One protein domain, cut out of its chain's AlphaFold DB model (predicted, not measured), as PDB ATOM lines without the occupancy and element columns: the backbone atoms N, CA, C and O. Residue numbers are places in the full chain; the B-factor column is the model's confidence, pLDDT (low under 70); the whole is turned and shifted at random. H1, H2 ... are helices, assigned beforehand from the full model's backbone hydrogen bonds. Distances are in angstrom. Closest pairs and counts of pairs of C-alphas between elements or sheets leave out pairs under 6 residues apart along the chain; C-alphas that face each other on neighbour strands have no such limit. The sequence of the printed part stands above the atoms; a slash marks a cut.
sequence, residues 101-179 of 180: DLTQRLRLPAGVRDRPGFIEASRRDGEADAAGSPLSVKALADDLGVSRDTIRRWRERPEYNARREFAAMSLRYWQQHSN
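Overview. This is residues 101 to 179 of the 180 residues of an uncharacterized protein of Aquisalimonas asiatica (UniProt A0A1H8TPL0). Long helix H5 crosses H2, short H3 packs on H2's other side, H4 spans one end from H3 toward H5, and small H1 lies off alone. The 79 printed residues hold five named helices, H1 to H5, and no named strand: all helix, mostly crossed. The whole is compact, with radius of gyration 13.1 A, and spans 40 by 32 by 17 A.

Arrangement. H5, residues 158 to 177, touches H2, residues 115 to 130, at a steep tilt of 48 degrees; the closest C-alphas, Arg 164 and Gly 126, are 4.2 A apart. H2 touches H3, residues 137 to 144, closest at C-alphas 117 and 144, 6.9 A. H3 touches H4, residues 148 to 155, closest at C-alphas 141 and 148, 5.3 A. H1, residues 101 to 105, is apart from the others. Every helix's O i to N i+4 pairs are within hydrogen-bond range.

Along the chain. H5 is 28.7 A long, H2 22.6 A. C-alpha 101 is at (-13.621, -29.906, -53.538), C-alpha 177 at (-49.517, -29.714, -46.559).

Size, cuts and confidence. The farthest C-alphas, 101 and 179, are 41.4 A apart. The printed part has no cut and no long link. Residues 101 to 110 and 178 to 179 have pLDDT under 70.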
ATOM      1  N   ASP A 101     -13.176 -31.185 -54.093       68.88
ATOM      2  CA  ASP A 101     -13.621 -29.906 -53.538       68.88
ATOM      3  C   ASP A 101     -15.152 -29.755 -53.596       68.88
ATOM      4  O   ASP A 101     -15.788 -29.407 -52.600       68.88
ATOM      5  N   LEU A 102     -15.771 -30.093 -54.731       65.56
ATOM      6  CA  LEU A 102     -17.224 -30.101 -54.894       65.56
ATOM      7  C   LEU A 102     -17.872 -31.165 -54.018       65.56
ATOM      8  O   LEU A 102     -18.904 -30.913 -53.400       65.56
ATOM      9  N   THR A 103     -17.243 -32.334 -53.919       67.25
ATOM     10  CA  THR A 103     -17.686 -33.418 -53.042       67.25
ATOM     11  C   THR A 103     -17.747 -32.952 -51.589       67.25
ATOM     12  O   THR A 103     -18.746 -33.193 -50.915       67.25
ATOM     13  N   GLN A 104     -16.735 -32.214 -51.129       67.00
ATOM     14  CA  GLN A 104     -16.696 -31.650 -49.782       67.00
ATOM     15  C   GLN A 104     -17.736 -30.536 -49.587       67.00
ATOM     16  O   GLN A 104     -18.488 -30.560 -48.612       67.00
ATOM     17  N   ARG A 105     -17.818 -29.574 -50.518       68.94
ATOM     18  CA  ARG A 105     -18.740 -28.424 -50.419       68.94
ATOM     19  C   ARG A 105     -20.206 -28.841 -50.456       68.94
ATOM     20  O   ARG A 105     -21.009 -28.316 -49.694       68.94
ATOM     21  N   LEU A 106     -20.542 -29.778 -51.337       67.44
ATOM     22  CA  LEU A 106     -21.905 -30.270 -51.542       67.44
ATOM     23  C   LEU A 106     -22.215 -31.517 -50.699       67.44
ATOM     24  O   LEU A 106     -23.300 -32.081 -50.831       67.44
ATOM     25  N   ARG A 107     -21.271 -31.958 -49.851       67.06
ATOM     26  CA  ARG A 107     -21.379 -33.164 -49.008       67.06
ATOM     27  C   ARG A 107     -21.853 -34.385 -49.804       67.06
ATOM     28  O   ARG A 107     -22.752 -35.124 -49.399       67.06
ATOM     29  N   LEU A 108     -21.282 -34.560 -50.993       69.19
ATOM     30  CA  LEU A 108     -21.607 -35.687 -51.861       69.19
ATOM     31  C   LEU A 108     -20.930 -36.950 -51.310       69.19
ATOM     32  O   LEU A 108     -19.822 -36.867 -50.783       69.19
ATOM     33  N   PRO A 109     -21.559 -38.129 -51.436       65.81
ATOM     34  CA  PRO A 109     -21.015 -39.368 -50.889       65.81
ATOM     35  C   PRO A 109     -19.715 -39.783 -51.606       65.81
ATOM     36  O   PRO A 109     -19.715 -40.431 -52.657       65.81
ATOM     37  N   ALA A 110     -18.581 -39.395 -51.022       67.06
ATOM     38  CA  ALA A 110     -17.243 -39.706 -51.520       67.06
ATOM     39  C   ALA A 110     -16.889 -41.177 -51.253       67.06
ATOM     40  O   ALA A 110     -17.143 -41.688 -50.162       67.06
ATOM     41  N   GLY A 111     -16.273 -41.874 -52.212       70.25
ATOM     42  CA  GLY A 111     -15.797 -43.253 -52.004       70.25
ATOM     43  C   GLY A 111     -16.893 -44.318 -51.852       70.25
ATOM     44  O   GLY A 111     -16.603 -45.443 -51.456       70.25
ATOM     45  N   VAL A 112     -18.147 -43.989 -52.167       78.75
ATOM     46  CA  VAL A 112     -19.231 -44.970 -52.284       78.75
ATOM     47  C   VAL A 112     -19.204 -45.551 -53.698       78.75
ATOM     48  O   VAL A 112     -19.360 -44.804 -54.661       78.75
ATOM     49  N   ARG A 113     -18.976 -46.867 -53.817       76.00
ATOM     50  CA  ARG A 113     -18.919 -47.575 -55.112       76.00
ATOM     51  C   ARG A 113     -20.296 -47.696 -55.765       76.00
ATOM     52  O   ARG A 113     -20.409 -47.490 -56.963       76.00
ATOM     53  N   ASP A 114     -21.315 -48.008 -54.971       81.06
ATOM     54  CA  ASP A 114     -22.711 -48.080 -55.407       81.06
ATOM     55  C   ASP A 114     -23.476 -46.854 -54.892       81.06
ATOM     56  O   ASP A 114     -24.058 -46.853 -53.806       81.06
ATOM     57  N   ARG A 115     -23.377 -45.752 -55.640       79.69
ATOM     58  CA  ARG A 115     -24.052 -44.493 -55.297       79.69
ATOM     59  C   ARG A 115     -25.570 -44.554 -55.476       79.69
ATOM     60  O   ARG A 115     -26.241 -44.038 -54.583       79.69
ATOM     61  N   PRO A 116     -26.122 -45.142 -56.557       82.31
ATOM     62  CA  PRO A 116     -27.566 -45.298 -56.690       82.31
ATOM     63  C   PRO A 116     -28.167 -46.054 -55.505       82.31
ATOM     64  O   PRO A 116     -29.097 -45.544 -54.878       82.31
ATOM     65  N   GLY A 117     -27.570 -47.189 -55.120       87.56
ATOM     66  CA  GLY A 117     -28.004 -47.951 -53.953       87.56
ATOM     67  C   GLY A 117     -27.888 -47.154 -52.656       87.56
ATOM     68  O   GLY A 117     -28.813 -47.157 -51.854       87.56
ATOM     69  N   PHE A 118     -26.806 -46.392 -52.465       90.12
ATOM     70  CA  PHE A 118     -26.635 -45.533 -51.285       90.12
ATOM     71  C   PHE A 118     -27.713 -44.450 -51.165       90.12
ATOM     72  O   PHE A 118     -28.234 -44.205 -50.076       90.12
ATOM     73  N   ILE A 119     -28.036 -43.780 -52.275       88.75
ATOM     74  CA  ILE A 119     -29.052 -42.723 -52.300       88.75
ATOM     75  C   ILE A 119     -30.425 -43.326 -52.009       88.75
ATOM     76  O   ILE A 119     -31.121 -42.835 -51.120       88.75
ATOM     77  N   GLU A 120     -30.774 -44.412 -52.696       91.88
ATOM     78  CA  GLU A 120     -32.053 -45.098 -52.517       91.88
ATOM     79  C   GLU A 120     -32.209 -45.658 -51.095       91.88
ATOM     80  O   GLU A 120     -33.256 -45.485 -50.473       91.88
ATOM     81  N   ALA A 121     -31.143 -46.231 -50.530       95.38
ATOM     82  CA  ALA A 121     -31.104 -46.697 -49.148       95.38
ATOM     83  C   ALA A 121     -31.398 -45.574 -48.153       95.38
ATOM     84  O   ALA A 121     -32.279 -45.714 -47.303       95.38
ATOM     85  N   SER A 122     -30.710 -44.433 -48.292       94.81
ATOM     86  CA  SER A 122     -30.919 -43.282 -47.408       94.81
ATOM     87  C   SER A 122     -32.336 -42.708 -47.517       94.81
ATOM     88  O   SER A 122     -32.910 -42.311 -46.505       94.81
ATOM     89  N   ARG A 123     -32.929 -42.723 -48.721       94.88
ATOM     90  CA  ARG A 123     -34.310 -42.292 -48.962       94.88
ATOM     91  C   ARG A 123     -35.305 -43.207 -48.247       94.88
ATOM     92  O   ARG A 123     -36.104 -42.709 -47.460       94.88
ATOM     93  N   ARG A 124     -35.220 -44.528 -48.462       94.81
ATOM     94  CA  ARG A 124     -36.128 -45.510 -47.838       94.81
ATOM     95  C   ARG A 124     -36.021 -45.517 -46.319       94.81
ATOM     96  O   ARG A 124     -37.044 -45.544 -45.643       94.81
ATOM     97  N   ASP A 125     -34.805 -45.436 -45.779       95.38
ATOM     98  CA  ASP A 125     -34.602 -45.293 -44.333       95.38
ATOM     99  C   ASP A 125     -35.283 -44.031 -43.784       95.38
ATOM    100  O   ASP A 125     -35.920 -44.083 -42.735       95.38
ATOM    101  N   GLY A 126     -35.163 -42.901 -44.489       94.38
ATOM    102  CA  GLY A 126     -35.773 -41.639 -44.068       94.38
ATOM    103  C   GLY A 126     -37.300 -41.669 -44.129       94.38
ATOM    104  O   GLY A 126     -37.974 -41.198 -43.216       94.38
ATOM    105  N   GLU A 127     -37.864 -42.269 -45.172       94.31
ATOM    106  CA  GLU A 127     -39.314 -42.441 -45.307       94.31
ATOM    107  C   GLU A 127     -39.884 -43.350 -44.219       94.31
ATOM    108  O   GLU A 127     -40.910 -43.034 -43.616       94.31
ATOM    109  N   ALA A 128     -39.185 -44.442 -43.912       93.44
ATOM    110  CA  ALA A 128     -39.583 -45.372 -42.867       93.44
ATOM    111  C   ALA A 128     -39.510 -44.735 -41.466       93.44
ATOM    112  O   ALA A 128     -40.409 -44.927 -40.644       93.44
ATOM    113  N   ASP A 129     -38.499 -43.901 -41.209       92.44
ATOM    114  CA  ASP A 129     -38.415 -43.085 -39.991       92.44
ATOM    115  C   ASP A 129     -39.560 -42.073 -39.876       92.44
ATOM    116  O   ASP A 129     -40.103 -41.852 -38.790       92.44
ATOM    117  N   ALA A 130     -39.930 -41.428 -40.983       91.31
ATOM    118  CA  ALA A 130     -41.051 -40.496 -41.011       91.31
ATOM    119  C   ALA A 130     -42.389 -41.204 -40.762       91.31
ATOM    120  O   ALA A 130     -43.225 -40.658 -40.047       91.31
ATOM    121  N   ALA A 131     -42.545 -42.431 -41.262       89.19
ATOM    122  CA  ALA A 131     -43.694 -43.294 -40.995       89.19
ATOM    123  C   ALA A 131     -43.702 -43.911 -39.579       89.19
ATOM    124  O   ALA A 131     -44.646 -44.614 -39.224       89.19
ATOM    125  N   GLY A 132     -42.664 -43.680 -38.764       90.38
ATOM    126  CA  GLY A 132     -42.555 -44.238 -37.413       90.38
ATOM    127  C   GLY A 132     -42.220 -45.732 -37.374       90.38
ATOM    128  O   GLY A 132     -42.374 -46.365 -36.331       90.38
ATOM    129  N   SER A 133     -41.744 -46.303 -38.485       91.62
ATOM    130  CA  SER A 133     -41.377 -47.718 -38.601       91.62
ATOM    131  C   SER A 133     -39.951 -47.872 -39.149       91.62
ATOM    132  O   SER A 133     -39.774 -48.207 -40.319       91.62
ATOM    133  N   PRO A 134     -38.903 -47.614 -38.339       91.19
ATOM    134  CA  PRO A 134     -37.520 -47.655 -38.812       91.19
ATOM    135  C   PRO A 134     -37.141 -49.018 -39.405       91.19
ATOM    136  O   PRO A 134     -37.343 -50.063 -38.778       91.19
ATOM    137  N   LEU A 135     -36.531 -49.023 -40.593       93.44
ATOM    138  CA  LEU A 135     -36.116 -50.263 -41.249       93.44
ATOM    139  C   LEU A 135     -34.939 -50.919 -40.521       93.44
ATOM    140  O   LEU A 135     -33.932 -50.290 -40.171       93.44
ATOM    141  N   SER A 136     -35.018 -52.239 -40.357       96.06
ATOM    142  CA  SER A 136     -33.862 -53.020 -39.914       96.06
ATOM    143  C   SER A 136     -32.791 -53.074 -41.012       96.06
ATOM    144  O   SER A 136     -33.101 -53.062 -42.203       96.06
ATOM    145  N   VAL A 137     -31.522 -53.220 -40.615       96.25
ATOM    146  CA  VAL A 137     -30.396 -53.418 -41.553       96.25
ATOM    147  C   VAL A 137     -30.656 -54.592 -42.498       96.25
ATOM    148  O   VAL A 137     -30.307 -54.528 -43.671       96.25
ATOM    149  N   LYS A 138     -31.261 -55.671 -41.985       95.62
ATOM    150  CA  LYS A 138     -31.607 -56.848 -42.784       95.62
ATOM    151  C   LYS A 138     -32.663 -56.506 -43.835       95.62
ATOM    152  O   LYS A 138     -32.444 -56.814 -44.994       95.62
ATOM    153  N   ALA A 139     -33.759 -55.864 -43.430       94.56
ATOM    154  CA  ALA A 139     -34.853 -55.529 -44.339       94.56
ATOM    155  C   ALA A 139     -34.371 -54.649 -45.498       94.56
ATOM    156  O   ALA A 139     -34.654 -54.957 -46.646       94.56
ATOM    157  N   LEU A 140     -33.577 -53.615 -45.202       95.38
ATOM    158  CA  LEU A 140     -33.045 -52.720 -46.228       95.38
ATOM    159  C   LEU A 140     -32.030 -53.413 -47.154       95.38
ATOM    160  O   LEU A 140     -31.995 -53.147 -48.351       95.38
ATOM    161  N   ALA A 141     -31.204 -54.309 -46.608       94.94
ATOM    162  CA  ALA A 141     -30.249 -55.087 -47.391       94.94
ATOM    163  C   ALA A 141     -30.951 -56.059 -48.354       94.94
ATOM    164  O   ALA A 141     -30.595 -56.116 -49.530       94.94
ATOM    165  N   ASP A 142     -31.955 -56.785 -47.852       93.94
ATOM    166  CA  ASP A 142     -32.729 -57.756 -48.628       93.94
ATOM    167  C   ASP A 142     -33.524 -57.046 -49.749       93.94
ATOM    168  O   ASP A 142     -33.573 -57.530 -50.874       93.94
ATOM    169  N   ASP A 143     -34.076 -55.866 -49.460       92.19
ATOM    170  CA  ASP A 143     -34.849 -55.034 -50.393       92.19
ATOM    171  C   ASP A 143     -34.000 -54.409 -51.518       92.19
ATOM    172  O   ASP A 143     -34.428 -54.348 -52.669       92.19
ATOM    173  N   LEU A 144     -32.768 -53.988 -51.214       91.62
ATOM    174  CA  LEU A 144     -31.867 -53.359 -52.190       91.62
ATOM    175  C   LEU A 144     -30.904 -54.336 -52.873       91.62
ATOM    176  O   LEU A 144     -30.120 -53.926 -53.726       91.62
ATOM    177  N   GLY A 145     -30.917 -55.614 -52.490       92.06
ATOM    178  CA  GLY A 145     -30.000 -56.616 -53.034       92.06
ATOM    179  C   GLY A 145     -28.526 -56.357 -52.692       92.06
ATOM    180  O   GLY A 145     -27.637 -56.754 -53.444       92.06
ATOM    181  N   VAL A 146     -28.246 -55.694 -51.563       91.75
ATOM    182  CA  VAL A 146     -26.882 -55.390 -51.093       91.75
ATOM    183  C   VAL A 146     -26.559 -56.137 -49.801       91.75
ATOM    184  O   VAL A 146     -27.438 -56.609 -49.085       91.75
ATOM    185  N   SER A 147     -25.277 -56.252 -49.449       94.62
ATOM    186  CA  SER A 147     -24.899 -56.918 -48.199       94.62
ATOM    187  C   SER A 147     -25.276 -56.089 -46.964       94.62
ATOM    188  O   SER A 147     -25.185 -54.859 -46.958       94.62
ATOM    189  N   ARG A 148     -25.606 -56.765 -45.856       95.94
ATOM    190  CA  ARG A 148     -25.901 -56.108 -44.566       95.94
ATOM    191  C   ARG A 148     -24.754 -55.224 -44.076       95.94
ATOM    192  O   ARG A 148     -24.996 -54.156 -43.524       95.94
ATOM    193  N   ASP A 149     -23.510 -55.635 -44.313       95.56
ATOM    194  CA  ASP A 149     -22.330 -54.844 -43.949       95.56
ATOM    195  C   ASP A 149     -22.174 -53.590 -44.811       95.56
ATOM    196  O   ASP A 149     -21.621 -52.589 -44.364       95.56
ATOM    197  N   THR A 150     -22.685 -53.601 -46.042       92.75
ATOM    198  CA  THR A 150     -22.758 -52.393 -46.866       92.75
ATOM    199  C   THR A 150     -23.738 -51.393 -46.260       92.75
ATOM    200  O   THR A 150     -23.351 -50.248 -46.050       92.75
ATOM    201  N   ILE A 151     -24.929 -51.840 -45.848       96.31
ATOM    202  CA  ILE A 151     -25.903 -50.984 -45.150       96.31
ATOM    203  C   ILE A 151     -25.346 -50.436 -43.829       96.31
ATOM    204  O   ILE A 151     -25.489 -49.245 -43.559       96.31
ATOM    205  N   ARG A 152     -24.680 -51.266 -43.011       95.88
ATOM    206  CA  ARG A 152     -24.048 -50.806 -41.757       95.88
ATOM    207  C   ARG A 152     -23.037 -49.692 -42.015       95.88
ATOM    208  O   ARG A 152     -23.174 -48.610 -41.456       95.88
ATOM    209  N   ARG A 153     -22.095 -49.925 -42.937       93.94
ATOM    210  CA  ARG A 153     -21.082 -48.930 -43.322       93.94
ATOM    211  C   ARG A 153     -21.696 -47.659 -43.898       93.94
ATOM    212  O   ARG A 153     -21.142 -46.581 -43.725       93.94
ATOM    213  N   TRP A 154     -22.808 -47.768 -44.622       94.38
ATOM    214  CA  TRP A 154     -23.519 -46.597 -45.124       94.38
ATOM    215  C   TRP A 154     -24.155 -45.794 -43.988       94.38
ATOM    216  O   TRP A 154     -23.928 -44.594 -43.937       94.38
ATOM    217  N   ARG A 155     -24.844 -46.427 -43.031       95.00
ATOM    218  CA  ARG A 155     -25.458 -45.740 -41.873       95.00
ATOM    219  C   ARG A 155     -24.453 -45.052 -40.940       95.00
ATOM    220  O   ARG A 155     -24.800 -44.086 -40.267       95.00
ATOM    221  N   GLU A 156     -23.205 -45.509 -40.916       94.00
ATOM    222  CA  GLU A 156     -22.117 -44.856 -40.172       94.00
ATOM    223  C   GLU A 156     -21.646 -43.542 -40.820       94.00
ATOM    224  O   GLU A 156     -20.943 -42.752 -40.190       94.00
ATOM    225  N   ARG A 157     -22.024 -43.280 -42.078       90.69
ATOM    226  CA  ARG A 157     -21.557 -42.107 -42.820       90.69
ATOM    227  C   ARG A 157     -22.410 -40.863 -42.547       90.69
ATOM    228  O   ARG A 157     -23.633 -40.920 -42.697       90.69
ATOM    229  N   PRO A 158     -21.792 -39.701 -42.261       87.81
ATOM    230  CA  PRO A 158     -22.519 -38.442 -42.096       87.81
ATOM    231  C   PRO A 158     -23.375 -38.068 -43.313       87.81
ATOM    232  O   PRO A 158     -24.486 -37.571 -43.156       87.81
ATOM    233  N   GLU A 159     -22.894 -38.339 -44.531       85.00
ATOM    234  CA  GLU A 159     -23.621 -38.019 -45.766       85.00
ATOM    235  C   GLU A 159     -24.878 -38.877 -45.939       85.00
ATOM    236  O   GLU A 159     -25.841 -38.437 -46.566       85.00
ATOM    237  N   TYR A 160     -24.880 -40.093 -45.389       92.00
ATOM    238  CA  TYR A 160     -26.050 -40.965 -45.390       92.00
ATOM    239  C   TYR A 160     -27.105 -40.433 -44.426       92.00
ATOM    240  O   TYR A 160     -28.261 -40.262 -44.804       92.00
ATOM    241  N   ASN A 161     -26.689 -40.115 -43.197       91.00
ATOM    242  CA  ASN A 161     -27.586 -39.629 -42.150       91.00
ATOM    243  C   ASN A 161     -28.225 -38.290 -42.531       91.00
ATOM    244  O   ASN A 161     -29.438 -38.154 -42.425       91.00
ATOM    245  N   ALA A 162     -27.458 -37.363 -43.110       86.12
ATOM    246  CA  ALA A 162     -28.002 -36.101 -43.611       86.12
ATOM    247  C   ALA A 162     -29.088 -36.305 -44.688       86.12
ATOM    248  O   ALA A 162     -30.090 -35.593 -44.715       86.12
ATOM    249  N   ARG A 163     -28.916 -37.292 -45.579       90.06
ATOM    250  CA  ARG A 163     -29.911 -37.619 -46.618       90.06
ATOM    251  C   ARG A 163     -31.144 -38.301 -46.046       90.06
ATOM    252  O   ARG A 163     -32.254 -37.959 -46.441       90.06
ATOM    253  N   ARG A 164     -30.945 -39.224 -45.107       92.75
ATOM    254  CA  ARG A 164     -32.014 -39.889 -44.358       92.75
ATOM    255  C   ARG A 164     -32.882 -38.872 -43.614       92.75
ATOM    256  O   ARG A 164     -34.100 -38.893 -43.757       92.75
ATOM    257  N   GLU A 165     -32.262 -37.946 -42.887       90.38
ATOM    258  CA  GLU A 165     -32.948 -36.849 -42.195       90.38
ATOM    259  C   GLU A 165     -33.709 -35.950 -43.171       90.38
ATOM    260  O   GLU A 165     -34.877 -35.639 -42.943       90.38
ATOM    261  N   PHE A 166     -33.079 -35.573 -44.289       87.44
ATOM    262  CA  PHE A 166     -33.721 -34.761 -45.320       87.44
ATOM    263  C   PHE A 166     -34.949 -35.452 -45.930       87.44
ATOM    264  O   PHE A 166     -35.987 -34.811 -46.100       87.44
ATOM    265  N   ALA A 167     -34.858 -36.750 -46.234       89.25
ATOM    266  CA  ALA A 167     -35.978 -37.534 -46.746       89.25
ATOM    267  C   ALA A 167     -37.118 -37.622 -45.716       89.25
ATOM    268  O   ALA A 167     -38.271 -37.360 -46.059       89.25
ATOM    269  N   ALA A 168     -36.793 -37.882 -44.445       90.88
ATOM    270  CA  ALA A 168     -37.775 -37.920 -43.363       90.88
ATOM    271  C   ALA A 168     -38.484 -36.568 -43.171       90.88
ATOM    272  O   ALA A 168     -39.709 -36.503 -43.056       90.88
ATOM    273  N   MET A 169     -37.716 -35.474 -43.163       91.00
ATOM    274  CA  MET A 169     -38.233 -34.109 -43.052       91.00
ATOM    275  C   MET A 169     -39.138 -33.760 -44.238       91.00
ATOM    276  O   MET A 169     -40.235 -33.243 -44.033       91.00
ATOM    277  N   SER A 170     -38.697 -34.067 -45.460       86.06
ATOM    278  CA  SER A 170     -39.452 -33.780 -46.682       86.06
ATOM    279  C   SER A 170     -40.793 -34.506 -46.680       86.06
ATOM    280  O   SER A 170     -41.818 -33.887 -46.955       86.06
ATOM    281  N   LEU A 171     -40.819 -35.792 -46.313       87.12
ATOM    282  CA  LEU A 171     -42.065 -36.556 -46.267       87.12
ATOM    283  C   LEU A 171     -43.048 -35.985 -45.236       87.12
ATOM    284  O   LEU A 171     -44.220 -35.797 -45.556       87.12
ATOM    285  N   ARG A 172     -42.574 -35.648 -44.028       86.94
ATOM    286  CA  ARG A 172     -43.409 -35.019 -42.988       86.94
ATOM    287  C   ARG A 172     -43.973 -33.678 -43.443       86.94
ATOM    288  O   ARG A 172     -45.155 -33.420 -43.236       86.94
ATOM    289  N   TYR A 173     -43.144 -32.850 -44.079       86.56
ATOM    290  CA  TYR A 173     -43.566 -31.562 -44.622       86.56
ATOM    291  C   TYR A 173     -44.700 -31.739 -45.638       86.56
ATOM    292  O   TYR A 173     -45.752 -31.116 -45.502       86.56
ATOM    293  N   TRP A 174     -44.540 -32.641 -46.608       80.31
ATOM    294  CA  TRP A 174     -45.568 -32.884 -47.620       80.31
ATOM    295  C   TRP A 174     -46.842 -33.511 -47.046       80.31
ATOM    296  O   TRP A 174     -47.932 -33.124 -47.454       80.31
ATOM    297  N   GLN A 175     -46.743 -34.415 -46.068       84.12
ATOM    298  CA  GLN A 175     -47.913 -34.983 -45.383       84.12
ATOM    299  C   GLN A 175     -48.735 -33.925 -44.637       84.12
ATOM    300  O   GLN A 175     -49.957 -34.026 -44.589       84.12
ATOM    301  N   GLN A 176     -48.082 -32.908 -44.070       79.56
ATOM    302  CA  GLN A 176     -48.768 -31.801 -43.400       79.56
ATOM    303  C   GLN A 176     -49.525 -30.908 -44.392       79.56
ATOM    304  O   GLN A 176     -50.653 -30.532 -44.108       79.56
ATOM    305  N   HIS A 177     -48.948 -30.639 -45.566       76.75
ATOM    306  CA  HIS A 177     -49.517 -29.714 -46.559       76.75
ATOM    307  C   HIS A 177     -50.404 -30.392 -47.618       76.75
ATOM    308  O   HIS A 177     -50.977 -29.713 -48.459       76.75
ATOM    309  N   SER A 178     -50.506 -31.725 -47.617       69.62
ATOM    310  CA  SER A 178     -51.427 -32.469 -48.499       69.62
ATOM    311  C   SER A 178     -52.796 -32.724 -47.852       69.62
ATOM    312  O   SER A 178     -53.675 -33.282 -48.499       69.62
ATOM    313  N   ASN A 179     -52.952 -32.367 -46.572       58.22
ATOM    314  CA  ASN A 179     -54.188 -32.503 -45.795       58.22
ATOM    315  C   ASN A 179     -54.900 -31.150 -45.564       58.22
ATOM    316  O   ASN A 179     -55.861 -31.103 -44.796       58.22
TER     317      ASN A 179